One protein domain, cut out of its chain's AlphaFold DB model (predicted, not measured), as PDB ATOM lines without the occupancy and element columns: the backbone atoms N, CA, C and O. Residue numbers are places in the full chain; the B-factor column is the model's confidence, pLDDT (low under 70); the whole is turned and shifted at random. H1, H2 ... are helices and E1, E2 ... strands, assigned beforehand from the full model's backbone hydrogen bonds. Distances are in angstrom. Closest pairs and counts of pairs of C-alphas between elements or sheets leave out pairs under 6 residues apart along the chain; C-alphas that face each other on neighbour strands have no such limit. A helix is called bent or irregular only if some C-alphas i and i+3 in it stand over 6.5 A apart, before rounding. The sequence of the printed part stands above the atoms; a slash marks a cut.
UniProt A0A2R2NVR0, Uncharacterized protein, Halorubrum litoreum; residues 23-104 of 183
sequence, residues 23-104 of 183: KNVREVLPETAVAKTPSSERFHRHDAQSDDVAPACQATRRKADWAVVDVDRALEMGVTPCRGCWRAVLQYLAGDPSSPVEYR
ATOM      1  N   LYS A  23      37.400  -9.945   9.416       86.69
ATOM      2  CA  LYS A  23      38.127 -11.181   9.756       86.69
ATOM      3  C   LYS A  23      38.795 -11.013  11.116       86.69
ATOM      4  O   LYS A  23      38.968  -9.888  11.575       86.69
ATOM      5  N   ASN A  24      39.124 -12.138  11.750       84.25
ATOM      6  CA  ASN A  24      39.946 -12.204  12.966       84.25
ATOM      7  C   ASN A  24      39.433 -11.350  14.138       84.25
ATOM      8  O   ASN A  24      40.173 -11.010  15.049       84.25
ATOM      9  N   VAL A  25      38.131 -11.035  14.154       83.38
ATOM     10  CA  VAL A  25      37.507 -10.237  15.222       83.38
ATOM     11  C   VAL A  25      37.732 -10.874  16.591       83.38
ATOM     12  O   VAL A  25      37.950 -10.155  17.556       83.38
ATOM     13  N   ARG A  26      37.719 -12.212  16.677       83.19
ATOM     14  CA  ARG A  26      37.939 -12.948  17.930       83.19
ATOM     15  C   ARG A  26      39.297 -12.640  18.568       83.19
ATOM     16  O   ARG A  26      39.369 -12.617  19.784       83.19
ATOM     17  N   GLU A  27      40.326 -12.339  17.777       79.56
ATOM     18  CA  GLU A  27      41.686 -12.079  18.279       79.56
ATOM     19  C   GLU A  27      41.810 -10.755  19.041       79.56
ATOM     20  O   GLU A  27      42.790 -10.534  19.742       79.56
ATOM     21  N   VAL A  28      40.821  -9.869  18.904       77.56
ATOM     22  CA  VAL A  28      40.827  -8.535  19.525       77.56
ATOM     23  C   VAL A  28      39.662  -8.314  20.482       77.56
ATOM     24  O   VAL A  28      39.531  -7.238  21.071       77.56
ATOM     25  N   LEU A  29      38.779  -9.305  20.615       82.44
ATOM     26  CA  LEU A  29      37.754  -9.263  21.643       82.44
ATOM     27  C   LEU A  29      38.396  -9.577  23.002       82.44
ATOM     28  O   LEU A  29      39.277 -10.430  23.076       82.44
ATOM     29  N   PRO A  30      37.966  -8.905  24.081       80.25
ATOM     30  CA  PRO A  30      38.417  -9.247  25.424       80.25
ATOM     31  C   PRO A  30      37.904 -10.631  25.832       80.25
ATOM     32  O   PRO A  30      36.893 -11.098  25.312       80.25
ATOM     33  N   GLU A  31      38.538 -11.236  26.835       82.00
ATOM     34  CA  GLU A  31      38.083 -12.506  27.424       82.00
ATOM     35  C   GLU A  31      36.666 -12.397  28.005       82.00
ATOM     36  O   GLU A  31      35.875 -13.340  27.953       82.00
ATOM     37  N   THR A  32      36.317 -11.219  28.535       87.31
ATOM     38  CA  THR A  32      35.029 -10.976  29.186       87.31
ATOM     39  C   THR A  32      34.301  -9.768  28.609       87.31
ATOM     40  O   THR A  32      34.887  -8.774  28.179       87.31
ATOM     41  N   ALA A  33      32.975  -9.853  28.610       90.00
ATOM     42  CA  ALA A  33      32.067  -8.807  28.168       90.00
ATOM     43  C   ALA A  33      30.843  -8.769  29.088       90.00
ATOM     44  O   ALA A  33      30.742  -9.545  30.036       90.00
ATOM     45  N   VAL A  34      29.887  -7.882  28.812       90.06
ATOM     46  CA  VAL A  34      28.609  -7.863  29.537       90.06
ATOM     47  C   VAL A  34      27.451  -8.206  28.617       90.06
ATOM     48  O   VAL A  34      27.361  -7.709  27.493       90.06
ATOM     49  N   ALA A  35      26.544  -9.051  29.084       90.12
ATOM     50  CA  ALA A  35      25.342  -9.425  28.353       90.12
ATOM     51  C   ALA A  35      24.134  -9.415  29.287       90.12
ATOM     52  O   ALA A  35      24.257  -9.517  30.508       90.12
ATOM     53  N   LYS A  36      22.948  -9.267  28.700       88.12
ATOM     54  CA  LYS A  36      21.699  -9.374  29.445       88.12
ATOM     55  C   LYS A  36      21.409 -10.847  29.755       88.12
ATOM     56  O   LYS A  36      21.534 -11.701  28.885       88.12
ATOM     57  N   THR A  37      20.989 -11.142  30.977       77.81
ATOM     58  CA  THR A  37      20.582 -12.488  31.404       77.81
ATOM     59  C   THR A  37      19.059 -12.574  31.577       77.81
ATOM     60  O   THR A  37      18.405 -11.539  31.732       77.81
ATOM     61  N   PRO A  38      18.447 -13.774  31.469       70.75
ATOM     62  CA  PRO A  38      19.056 -15.081  31.179       70.75
ATOM     63  C   PRO A  38      19.313 -15.351  29.686       70.75
ATOM     64  O   PRO A  38      19.907 -16.369  29.349       70.75
ATOM     65  N   SER A  39      18.878 -14.469  28.784       72.94
ATOM     66  CA  SER A  39      19.156 -14.592  27.351       72.94
ATOM     67  C   SER A  39      19.488 -13.233  26.746       72.94
ATOM     68  O   SER A  39      18.832 -12.226  27.027       72.94
ATOM     69  N   SER A  40      20.512 -13.220  25.899       81.31
ATOM     70  CA  SER A  40      20.865 -12.078  25.068       81.31
ATOM     71  C   SER A  40      21.322 -12.573  23.710       81.31
ATOM     72  O   SER A  40      22.035 -13.563  23.611       81.31
ATOM     73  N   GLU A  41      20.958 -11.840  22.667       86.44
ATOM     74  CA  GLU A  41      21.515 -12.041  21.328       86.44
ATOM     75  C   GLU A  41      22.885 -11.367  21.181       86.44
ATOM     76  O   GLU A  41      23.623 -11.644  20.233       86.44
ATOM     77  N   ARG A  42      23.211 -10.432  22.088       88.31
ATOM     78  CA  ARG A  42      24.400  -9.583  21.994       88.31
ATOM     79  C   ARG A  42      25.179  -9.494  23.302       88.31
ATOM     80  O   ARG A  42      24.594  -9.387  24.380       88.31
ATOM     81  N   PHE A  43      26.499  -9.430  23.190       90.75
ATOM     82  CA  PHE A  43      27.368  -8.988  24.278       90.75
ATOM     83  C   PHE A  43      27.935  -7.596  23.977       90.75
ATOM     84  O   PHE A  43      28.073  -7.165  22.828       90.75
ATOM     85  N   HIS A  44      28.238  -6.862  25.032       89.44
ATOM     86  CA  HIS A  44      28.565  -5.445  25.025       89.44
ATOM     87  C   HIS A  44      29.913  -5.221  25.704       89.44
ATOM     88  O   HIS A  44      30.317  -5.999  26.566       89.44
ATOM     89  N   ARG A  45      30.598  -4.131  25.348       84.06
ATOM     90  CA  ARG A  45      31.783  -3.697  26.098       84.06
ATOM     91  C   ARG A  45      31.347  -3.305  27.510       84.06
ATOM     92  O   ARG A  45      30.335  -2.612  27.643       84.06
ATOM     93  N   HIS A  46      32.106  -3.713  28.524       80.62
ATOM     94  CA  HIS A  46      31.897  -3.226  29.886       80.62
ATOM     95  C   HIS A  46      32.079  -1.707  29.928       80.62
ATOM     96  O   HIS A  46      32.925  -1.138  29.227       80.62
ATOM     97  N   ASP A  47      31.269  -1.038  30.733       73.81
ATOM     98  CA  ASP A  47      31.480   0.361  31.044       73.81
ATOM     99  C   ASP A  47      32.684   0.513  31.977       73.81
ATOM    100  O   ASP A  47      32.622   0.147  33.142       73.81
ATOM    101  N   ALA A  48      33.791   1.055  31.473       65.50
ATOM    102  CA  ALA A  48      34.979   1.305  32.289       65.50
ATOM    103  C   ALA A  48      34.784   2.439  33.320       65.50
ATOM    104  O   ALA A  48      35.715   2.744  34.068       65.50
ATOM    105  N   GLN A  49      33.629   3.120  33.319       56.25
ATOM    106  CA  GLN A  49      33.288   4.194  34.260       56.25
ATOM    107  C   GLN A  49      32.430   3.742  35.442       56.25
ATOM    108  O   GLN A  49      32.155   4.563  36.313       56.25
ATOM    109  N   SER A  50      31.958   2.497  35.438       62.09
ATOM    110  CA  SER A  50      30.997   2.008  36.417       62.09
ATOM    111  C   SER A  50      31.541   0.772  37.114       62.09
ATOM    112  O   SER A  50      32.006  -0.150  36.447       62.09
ATOM    113  N   ASP A  51      31.419   0.743  38.439       67.12
ATOM    114  CA  ASP A  51      31.606  -0.485  39.220       67.12
ATOM    115  C   ASP A  51      30.419  -1.448  39.027       67.12
ATOM    116  O   ASP A  51      30.513  -2.638  39.329       67.12
ATOM    117  N   ASP A  52      29.301  -0.950  38.480       74.06
ATOM    118  CA  ASP A  52      28.188  -1.794  38.066       74.06
ATOM    119  C   ASP A  52      28.534  -2.570  36.794       74.06
ATOM    120  O   ASP A  52      29.082  -2.024  35.831       74.06
ATOM    121  N   VAL A  53      28.074  -3.820  36.747       79.44
ATOM    122  CA  VAL A  53      28.075  -4.643  35.538       79.44
ATOM    123  C   VAL A  53      27.101  -4.021  34.540       79.44
ATOM    124  O   VAL A  53      25.910  -4.311  34.546       79.44
ATOM    125  N   ALA A  54      27.586  -3.106  33.708       79.44
ATOM    126  CA  ALA A  54      26.762  -2.344  32.782       79.44
ATOM    127  C   ALA A  54      27.465  -2.171  31.430       79.44
ATOM    128  O   ALA A  54      28.694  -2.085  31.360       79.44
ATOM    129  N   PRO A  55      26.708  -2.113  30.323       82.00
ATOM    130  CA  PRO A  55      27.283  -1.893  29.008       82.00
ATOM    131  C   PRO A  55      27.724  -0.435  28.834       82.00
ATOM    132  O   PRO A  55      27.011   0.503  29.198       82.00
ATOM    133  N   ALA A  56      28.852  -0.236  28.152       76.44
ATOM    134  CA  ALA A  56      29.345   1.089  27.779       76.44
ATOM    135  C   ALA A  56      28.394   1.826  26.818       76.44
ATOM    136  O   ALA A  56      28.345   3.056  26.793       76.44
ATOM    137  N   CYS A  57      27.622   1.101  25.998       77.69
ATOM    138  CA  CYS A  57      26.684   1.749  25.089       77.69
ATOM    139  C   CYS A  57      25.470   2.321  25.841       77.69
ATOM    140  O   CYS A  57      24.678   1.596  26.443       77.69
ATOM    141  N   GLN A  58      25.266   3.636  25.714       62.56
ATOM    142  CA  GLN A  58      24.166   4.367  26.356       62.56
ATOM    143  C   GLN A  58      22.769   3.853  25.966       62.56
ATOM    144  O   GLN A  58      21.840   3.944  26.764       62.56
ATOM    145  N   ALA A  59      22.622   3.264  24.772       55.19
ATOM    146  CA  ALA A  59      21.346   2.766  24.253       55.19
ATOM    147  C   ALA A  59      20.695   1.676  25.131       55.19
ATOM    148  O   ALA A  59      19.493   1.441  25.015       55.19
ATOM    149  N   THR A  60      21.461   1.023  26.010       58.88
ATOM    150  CA  THR A  60      20.987  -0.110  26.816       58.88
ATOM    151  C   THR A  60      21.210   0.049  28.320       58.88
ATOM    152  O   THR A  60      20.885  -0.872  29.055       58.88
ATOM    153  N   ARG A  61      21.643   1.213  28.829       59.69
ATOM    154  CA  ARG A  61      21.835   1.455  30.282       59.69
ATOM    155  C   ARG A  61      20.539   1.459  31.129       59.69
ATOM    156  O   ARG A  61      20.549   1.888  32.278       59.69
ATOM    157  N   ARG A  62      19.397   1.006  30.597       60.97
ATOM    158  CA  ARG A  62      18.193   0.788  31.421       60.97
ATOM    159  C   ARG A  62      18.479  -0.326  32.437       60.97
ATOM    160  O   ARG A  62      19.233  -1.245  32.118       60.97
ATOM    161  N   LYS A  63      17.849  -0.269  33.622       63.91
ATOM    162  CA  LYS A  63      17.897  -1.364  34.609       63.91
ATOM    163  C   LYS A  63      17.539  -2.682  33.916       63.91
ATOM    164  O   LYS A  63      16.419  -2.843  33.434       63.91
ATOM    165  N   ALA A  64      18.508  -3.577  33.843       70.25
ATOM    166  CA  ALA A  64      18.370  -4.932  33.343       70.25
ATOM    167  C   ALA A  64      19.359  -5.818  34.105       70.25
ATOM    168  O   ALA A  64      20.319  -5.308  34.684       70.25
ATOM    169  N   ASP A  65      19.117  -7.124  34.080       83.81
ATOM    170  CA  ASP A  65      19.963  -8.122  34.733       83.81
ATOM    171  C   ASP A  65      21.214  -8.378  33.886       83.81
ATOM    172  O   ASP A  65      21.332  -9.368  33.158       83.81
ATOM    173  N   TRP A  66      22.115  -7.403  33.901       88.31
ATOM    174  CA  TRP A  66      23.413  -7.481  33.256       88.31
ATOM    175  C   TRP A  66      24.331  -8.406  34.049       88.31
ATOM    176  O   TRP A  66      24.409  -8.327  35.272       88.31
ATOM    177  N   ALA A  67      25.051  -9.262  33.336       89.38
ATOM    178  CA  ALA A  67      26.074 -10.116  33.913       89.38
ATOM    179  C   ALA A  67      27.344 -10.059  33.070       89.38
ATOM    180  O   ALA A  67      27.290  -9.830  31.855       89.38
ATOM    181  N   VAL A  68      28.475 -10.302  33.727       89.75
ATOM    182  CA  VAL A  68      29.736 -10.585  33.047       89.75
ATOM    183  C   VAL A  68      29.618 -11.958  32.397       89.75
ATOM    184  O   VAL A  68      29.138 -12.910  33.015       89.75
ATOM    185  N   VAL A  69      30.037 -12.050  31.142       89.38
ATOM    186  CA  VAL A  69      30.042 -13.284  30.360       89.38
ATOM    187  C   VAL A  69      31.415 -13.512  29.748       89.38
ATOM    188  O   VAL A  69      32.093 -12.559  29.362       89.38
ATOM    189  N   ASP A  70      31.788 -14.783  29.646       91.75
ATOM    190  CA  ASP A  70      32.928 -15.239  28.858       91.75
ATOM    191  C   ASP A  70      32.611 -15.069  27.365       91.75
ATOM    192  O   ASP A  70      31.559 -15.516  26.892       91.75
ATOM    193  N   VAL A  71      33.478 -14.363  26.641       89.88
ATOM    194  CA  VAL A  71      33.230 -14.010  25.237       89.88
ATOM    195  C   VAL A  71      33.291 -15.231  24.332       89.88
ATOM    196  O   VAL A  71      32.463 -15.350  23.431       89.88
ATOM    197  N   ASP A  72      34.213 -16.154  24.582       88.50
ATOM    198  CA  ASP A  72      34.378 -17.347  23.758       88.50
ATOM    199  C   ASP A  72      33.150 -18.252  23.846       88.50
ATOM    200  O   ASP A  72      32.560 -18.613  22.824       88.50
ATOM    201  N   ARG A  73      32.672 -18.510  25.061       89.06
ATOM    202  CA  ARG A  73      31.428 -19.234  25.309       89.06
ATOM    203  C   ARG A  73      30.217 -18.494  24.747       89.06
ATOM    204  O   ARG A  73      29.304 -19.129  24.224       89.06
ATOM    205  N   ALA A  74      30.178 -17.166  24.848       89.88
ATOM    206  CA  ALA A  74      29.098 -16.371  24.272       89.88
ATOM    207  C   ALA A  74      29.046 -16.541  22.742       89.88
ATOM    208  O   ALA A  74      27.972 -16.795  22.194       89.88
ATOM    209  N   LEU A  75      30.198 -16.482  22.068       88.88
ATOM    210  CA  LEU A  75      30.316 -16.720  20.630       88.88
ATOM    211  C   LEU A  75      29.910 -18.150  20.246       88.88
ATOM    212  O   LEU A  75      29.163 -18.325  19.284       88.88
ATOM    213  N   GLU A  76      30.337 -19.165  21.004       88.19
ATOM    214  CA  GLU A  76      29.932 -20.568  20.800       88.19
ATOM    215  C   GLU A  76      28.417 -20.768  20.928       88.19
ATOM    216  O   GLU A  76      27.830 -21.593  20.228       88.19
ATOM    217  N   MET A  77      27.768 -19.981  21.787       87.62
ATOM    218  CA  MET A  77      26.316 -19.969  21.966       87.62
ATOM    219  C   MET A  77      25.569 -19.103  20.934       87.62
ATOM    220  O   MET A  77      24.353 -18.942  21.045       87.62
ATOM    221  N   GLY A  78      26.260 -18.528  19.944       87.81
ATOM    222  CA  GLY A  78      25.662 -17.671  18.914       87.81
ATOM    223  C   GLY A  78      25.352 -16.242  19.378       87.81
ATOM    224  O   GLY A  78      24.663 -15.494  18.682       87.81
ATOM    225  N   VAL A  79      25.857 -15.831  20.543       89.38
ATOM    226  CA  VAL A  79      25.775 -14.448  21.022       89.38
ATOM    227  C   VAL A  79      26.857 -13.630  20.330       89.38
ATOM    228  O   VAL A  79      28.015 -14.024  20.250       89.38
ATOM    229  N   THR A  80      26.497 -12.450  19.840       90.44
ATOM    230  CA  THR A  80      27.343 -11.704  18.894       90.44
ATOM    231  C   THR A  80      27.712 -10.309  19.405       90.44
ATOM    232  O   THR A  80      26.985  -9.723  20.214       90.44
ATOM    233  N   PRO A  81      28.824  -9.710  18.945       87.69
ATOM    234  CA  PRO A  81      29.245  -8.403  19.432       87.69
ATOM    235  C   PRO A  81      28.224  -7.310  19.088       87.69
ATOM    236  O   PRO A  81      27.803  -7.132  17.941       87.69
ATOM    237  N   CYS A  82      27.858  -6.504  20.086       87.25
ATOM    238  CA  CYS A  82      27.033  -5.317  19.904       87.25
ATOM    239  C   CYS A  82      27.673  -4.336  18.908       87.25
ATOM    240  O   CYS A  82      28.728  -3.750  19.163       87.25
ATOM    241  N   ARG A  83      26.973  -4.048  17.804       81.94
ATOM    242  CA  ARG A  83      27.437  -3.092  16.784       81.94
ATOM    243  C   ARG A  83      27.807  -1.723  17.366       81.94
ATOM    244  O   ARG A  83      28.785  -1.127  16.929       81.94
ATOM    245  N   GLY A  84      27.028  -1.225  18.327       77.25
ATOM    246  CA  GLY A  84      27.265   0.077  18.953       77.25
ATOM    247  C   GLY A  84      28.543   0.126  19.792       77.25
ATOM    248  O   GLY A  84      29.201   1.158  19.811       77.25
ATOM    249  N   CYS A  85      28.909  -0.985  20.435       79.75
ATOM    250  CA  CYS A  85      30.130  -1.071  21.239       79.75
ATOM    251  C   CYS A  85      31.377  -1.276  20.372       79.75
ATOM    252  O   CYS A  85      32.413  -0.683  20.645       79.75
ATOM    253  N   TRP A  86      31.277  -2.104  19.328       82.81
ATOM    254  CA  TRP A  86      32.462  -2.681  18.683       82.81
ATOM    255  C   TRP A  86      32.764  -2.135  17.283       82.81
ATOM    256  O   TRP A  86      33.875  -2.304  16.795       82.81
ATOM    257  N   ARG A  87      31.820  -1.456  16.610       80.75
ATOM    258  CA  ARG A  87      32.024  -1.014  15.215       80.75
ATOM    259  C   ARG A  87      33.233  -0.092  15.044       80.75
ATOM    260  O   ARG A  87      33.970  -0.283  14.086       80.75
ATOM    261  N   ALA A  88      33.376   0.921  15.898       70.88
ATOM    262  CA  ALA A  88      34.452   1.907  15.765       70.88
ATOM    263  C   ALA A  88      35.822   1.247  15.974       70.88
ATOM    264  O   ALA A  88      36.675   1.337  15.100       70.88
ATOM    265  N   VAL A  89      35.955   0.463  17.049       74.12
ATOM    266  CA  VAL A  89      37.174  -0.289  17.379       74.12
ATOM    267  C   VAL A  89      37.588  -1.212  16.228       74.12
ATOM    268  O   VAL A  89      38.714  -1.133  15.754       74.12
ATOM    269  N   LEU A  90      36.668  -2.026  15.697       78.69
ATOM    270  CA  LEU A  90      36.988  -2.936  14.588       78.69
ATOM    271  C   LEU A  90      37.307  -2.201  13.281       78.69
ATOM    272  O   LEU A  90      38.112  -2.678  12.491       78.69
ATOM    273  N   GLN A  91      36.684  -1.046  13.034       76.56
ATOM    274  CA  GLN A  91      36.997  -0.218  11.870       76.56
ATOM    275  C   GLN A  91      38.401   0.389  11.960       76.56
ATOM    276  O   GLN A  91      39.085   0.436  10.938       76.56
ATOM    277  N   TYR A  92      38.794   0.852  13.148       72.00
ATOM    278  CA  TYR A  92      40.126   1.378  13.426       72.00
ATOM    279  C   TYR A  92      41.191   0.296  13.262       72.00
ATOM    280  O   TYR A  92      42.099   0.465  12.456       72.00
ATOM    281  N   LEU A  93      41.010  -0.843  13.939       75.31
ATOM    282  CA  LEU A  93      41.919  -1.987  13.869       75.31
ATOM    283  C   LEU A  93      42.089  -2.473  12.424       75.31
ATOM    284  O   LEU A  93      43.206  -2.572  11.944       75.31
ATOM    285  N   ALA A  94      40.999  -2.614  11.665       72.62
ATOM    286  CA  ALA A  94      41.076  -2.998  10.253       72.62
ATOM    287  C   ALA A  94      41.754  -1.968   9.325       72.62
ATOM    288  O   ALA A  94      41.977  -2.249   8.146       72.62
ATOM    289  N   GLY A  95      42.001  -0.748   9.806       66.69
ATOM    290  CA  GLY A  95      42.758   0.280   9.097       66.69
ATOM    291  C   GLY A  95      44.255   0.281   9.417       66.69
ATOM    292  O   GLY A  95      45.006   0.923   8.683       66.69
ATOM    293  N   ASP A  96      44.677  -0.413  10.475       70.56
ATOM    294  CA  ASP A  96      46.071  -0.524  10.898       70.56
ATOM    295  C   ASP A  96      46.724  -1.765  10.256       70.56
ATOM    296  O   ASP A  96      46.296  -2.886  10.533       70.56
ATOM    297  N   PRO A  97      47.772  -1.604   9.421       68.75
ATOM    298  CA  PRO A  97      48.486  -2.723   8.800       68.75
ATOM    299  C   PRO A  97      49.114  -3.715   9.786       68.75
ATOM    300  O   PRO A  97      49.450  -4.826   9.385       68.75
ATOM    301  N   SER A  98      49.318  -3.308  11.041       71.12
ATOM    302  CA  SER A  98      49.886  -4.153  12.098       71.12
ATOM    303  C   SER A  98      48.814  -4.897  12.897       71.12
ATOM    304  O   SER A  98      49.146  -5.733  13.736       71.12
ATOM    305  N   SER A  99      47.533  -4.592  12.670       74.38
ATOM    306  CA  SER A  99      46.424  -5.247  13.353       74.38
ATOM    307  C   SER A  99      46.097  -6.598  12.714       74.38
ATOM    308  O   SER A  99      46.115  -6.716  11.490       74.38
ATOM    309  N   PRO A 100      45.701  -7.607  13.509       74.19
ATOM    310  CA  PRO A 100      45.197  -8.864  12.963       74.19
ATOM    311  C   PRO A 100      43.811  -8.736  12.311       74.19
ATOM    312  O   PRO A 100      43.400  -9.628  11.569       74.19
ATOM    313  N   VAL A 101      43.053  -7.670  12.596       79.31
ATOM    314  CA  VAL A 101      41.695  -7.491  12.064       79.31
ATOM    315  C   VAL A 101      41.770  -7.006  10.626       79.31
ATOM    316  O   VAL A 101      42.424  -6.018  10.330       79.31
ATOM    317  N   GLU A 102      41.006  -7.629   9.734       81.12
ATOM    318  CA  GLU A 102      40.948  -7.230   8.325       81.12
ATOM    319  C   GLU A 102      39.503  -7.050   7.864       81.12
ATOM    320  O   GLU A 102      38.573  -7.648   8.413       81.12
ATOM    321  N   TYR A 103      39.287  -6.279   6.802       81.69
ATOM    322  CA  TYR A 103      38.008  -6.310   6.093       81.69
ATOM    323  C   TYR A 103      37.847  -7.655   5.369       81.69
ATOM    324  O   TYR A 103      38.761  -8.134   4.703       81.69
ATOM    325  N   ARG A 104      36.668  -8.282   5.486       79.44
ATOM    326  CA  ARG A 104      36.363  -9.530   4.760       79.44
ATOM    327  C   ARG A 104      36.204  -9.333   3.260       79.44
ATOM    328  O   ARG A 104      36.421 -10.280   2.515       79.44
TER     329      ARG A 104
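AT A GLANCE: This is residues 23 to 104 of the 183 residues of an uncharacterized protein of Halorubrum litoreum (UniProt A0A2R2NVR0). A small three-stranded sheet has the long loop of residues 45 to 65 folded over one face, while H3 reaches away from the E2 edge and lengthens the body, with the short H1 near it. H2 packs beside the sheet's strands. The printed part has 82 residues, with three named helices and three named strands in the order H1 E1 E2 E3 H2 H3; the sheet runs E2 E1 E3, antiparallel. The class is mixed, helices and strands, with under half of the residues in named elements; the whole is compact, with a radius of gyration of the C-alphas of 12.9 A and spans of 40 by 27 by 18 A.

IN THESE COORDINATES: Find C-alpha 32 at (35.029, -10.976, 29.186); E1 runs from there to residue 36, 13.4 A. E2 is residues 42 to 44, 6.6 A, and E3 residues 66 to 70, 13.0 A. H1 is residues 25 to 28, 5.7 A, and H2 residues 71 to 76, 8.6 A. H3, residues 83 to 93, runs 14.8 A to C-alpha 93 at (41.919, -1.987, 13.869); it is irregular, with C-alphas 85 and 88 7.6 A apart.

HOW THE PARTS SIT: Look at inner strand E1: N 33 and O 69 of E3 are 2.9 A apart, and N 34 and O 44 of E2, its hairpin partner, 3.0 A. H2 is on the sheet at a height of 8.3 A, over none of the strands, but only just: 2 of its C-alphas fall on E1. H3 only grazes the sheet; its closest C-alphas with E2 are Cys 85 and His 44, 6.0 A. H1 is close to but not clearly touching H3, Val 25 to Leu 90 at 7.3 A between C-alphas. Every O i to N i+4 pair is within hydrogen-bond range in H2, 5 of 7 in H3; H1 is too short for one.

THE WHOLE: The farthest C-alphas, of Lys 63 and Pro 97, are 40.0 A apart. The printed part has no cut, and the link from E2 to E3 is long. Confidence is under 70 at residues 48 to 51, 58 to 63, 95 and 97.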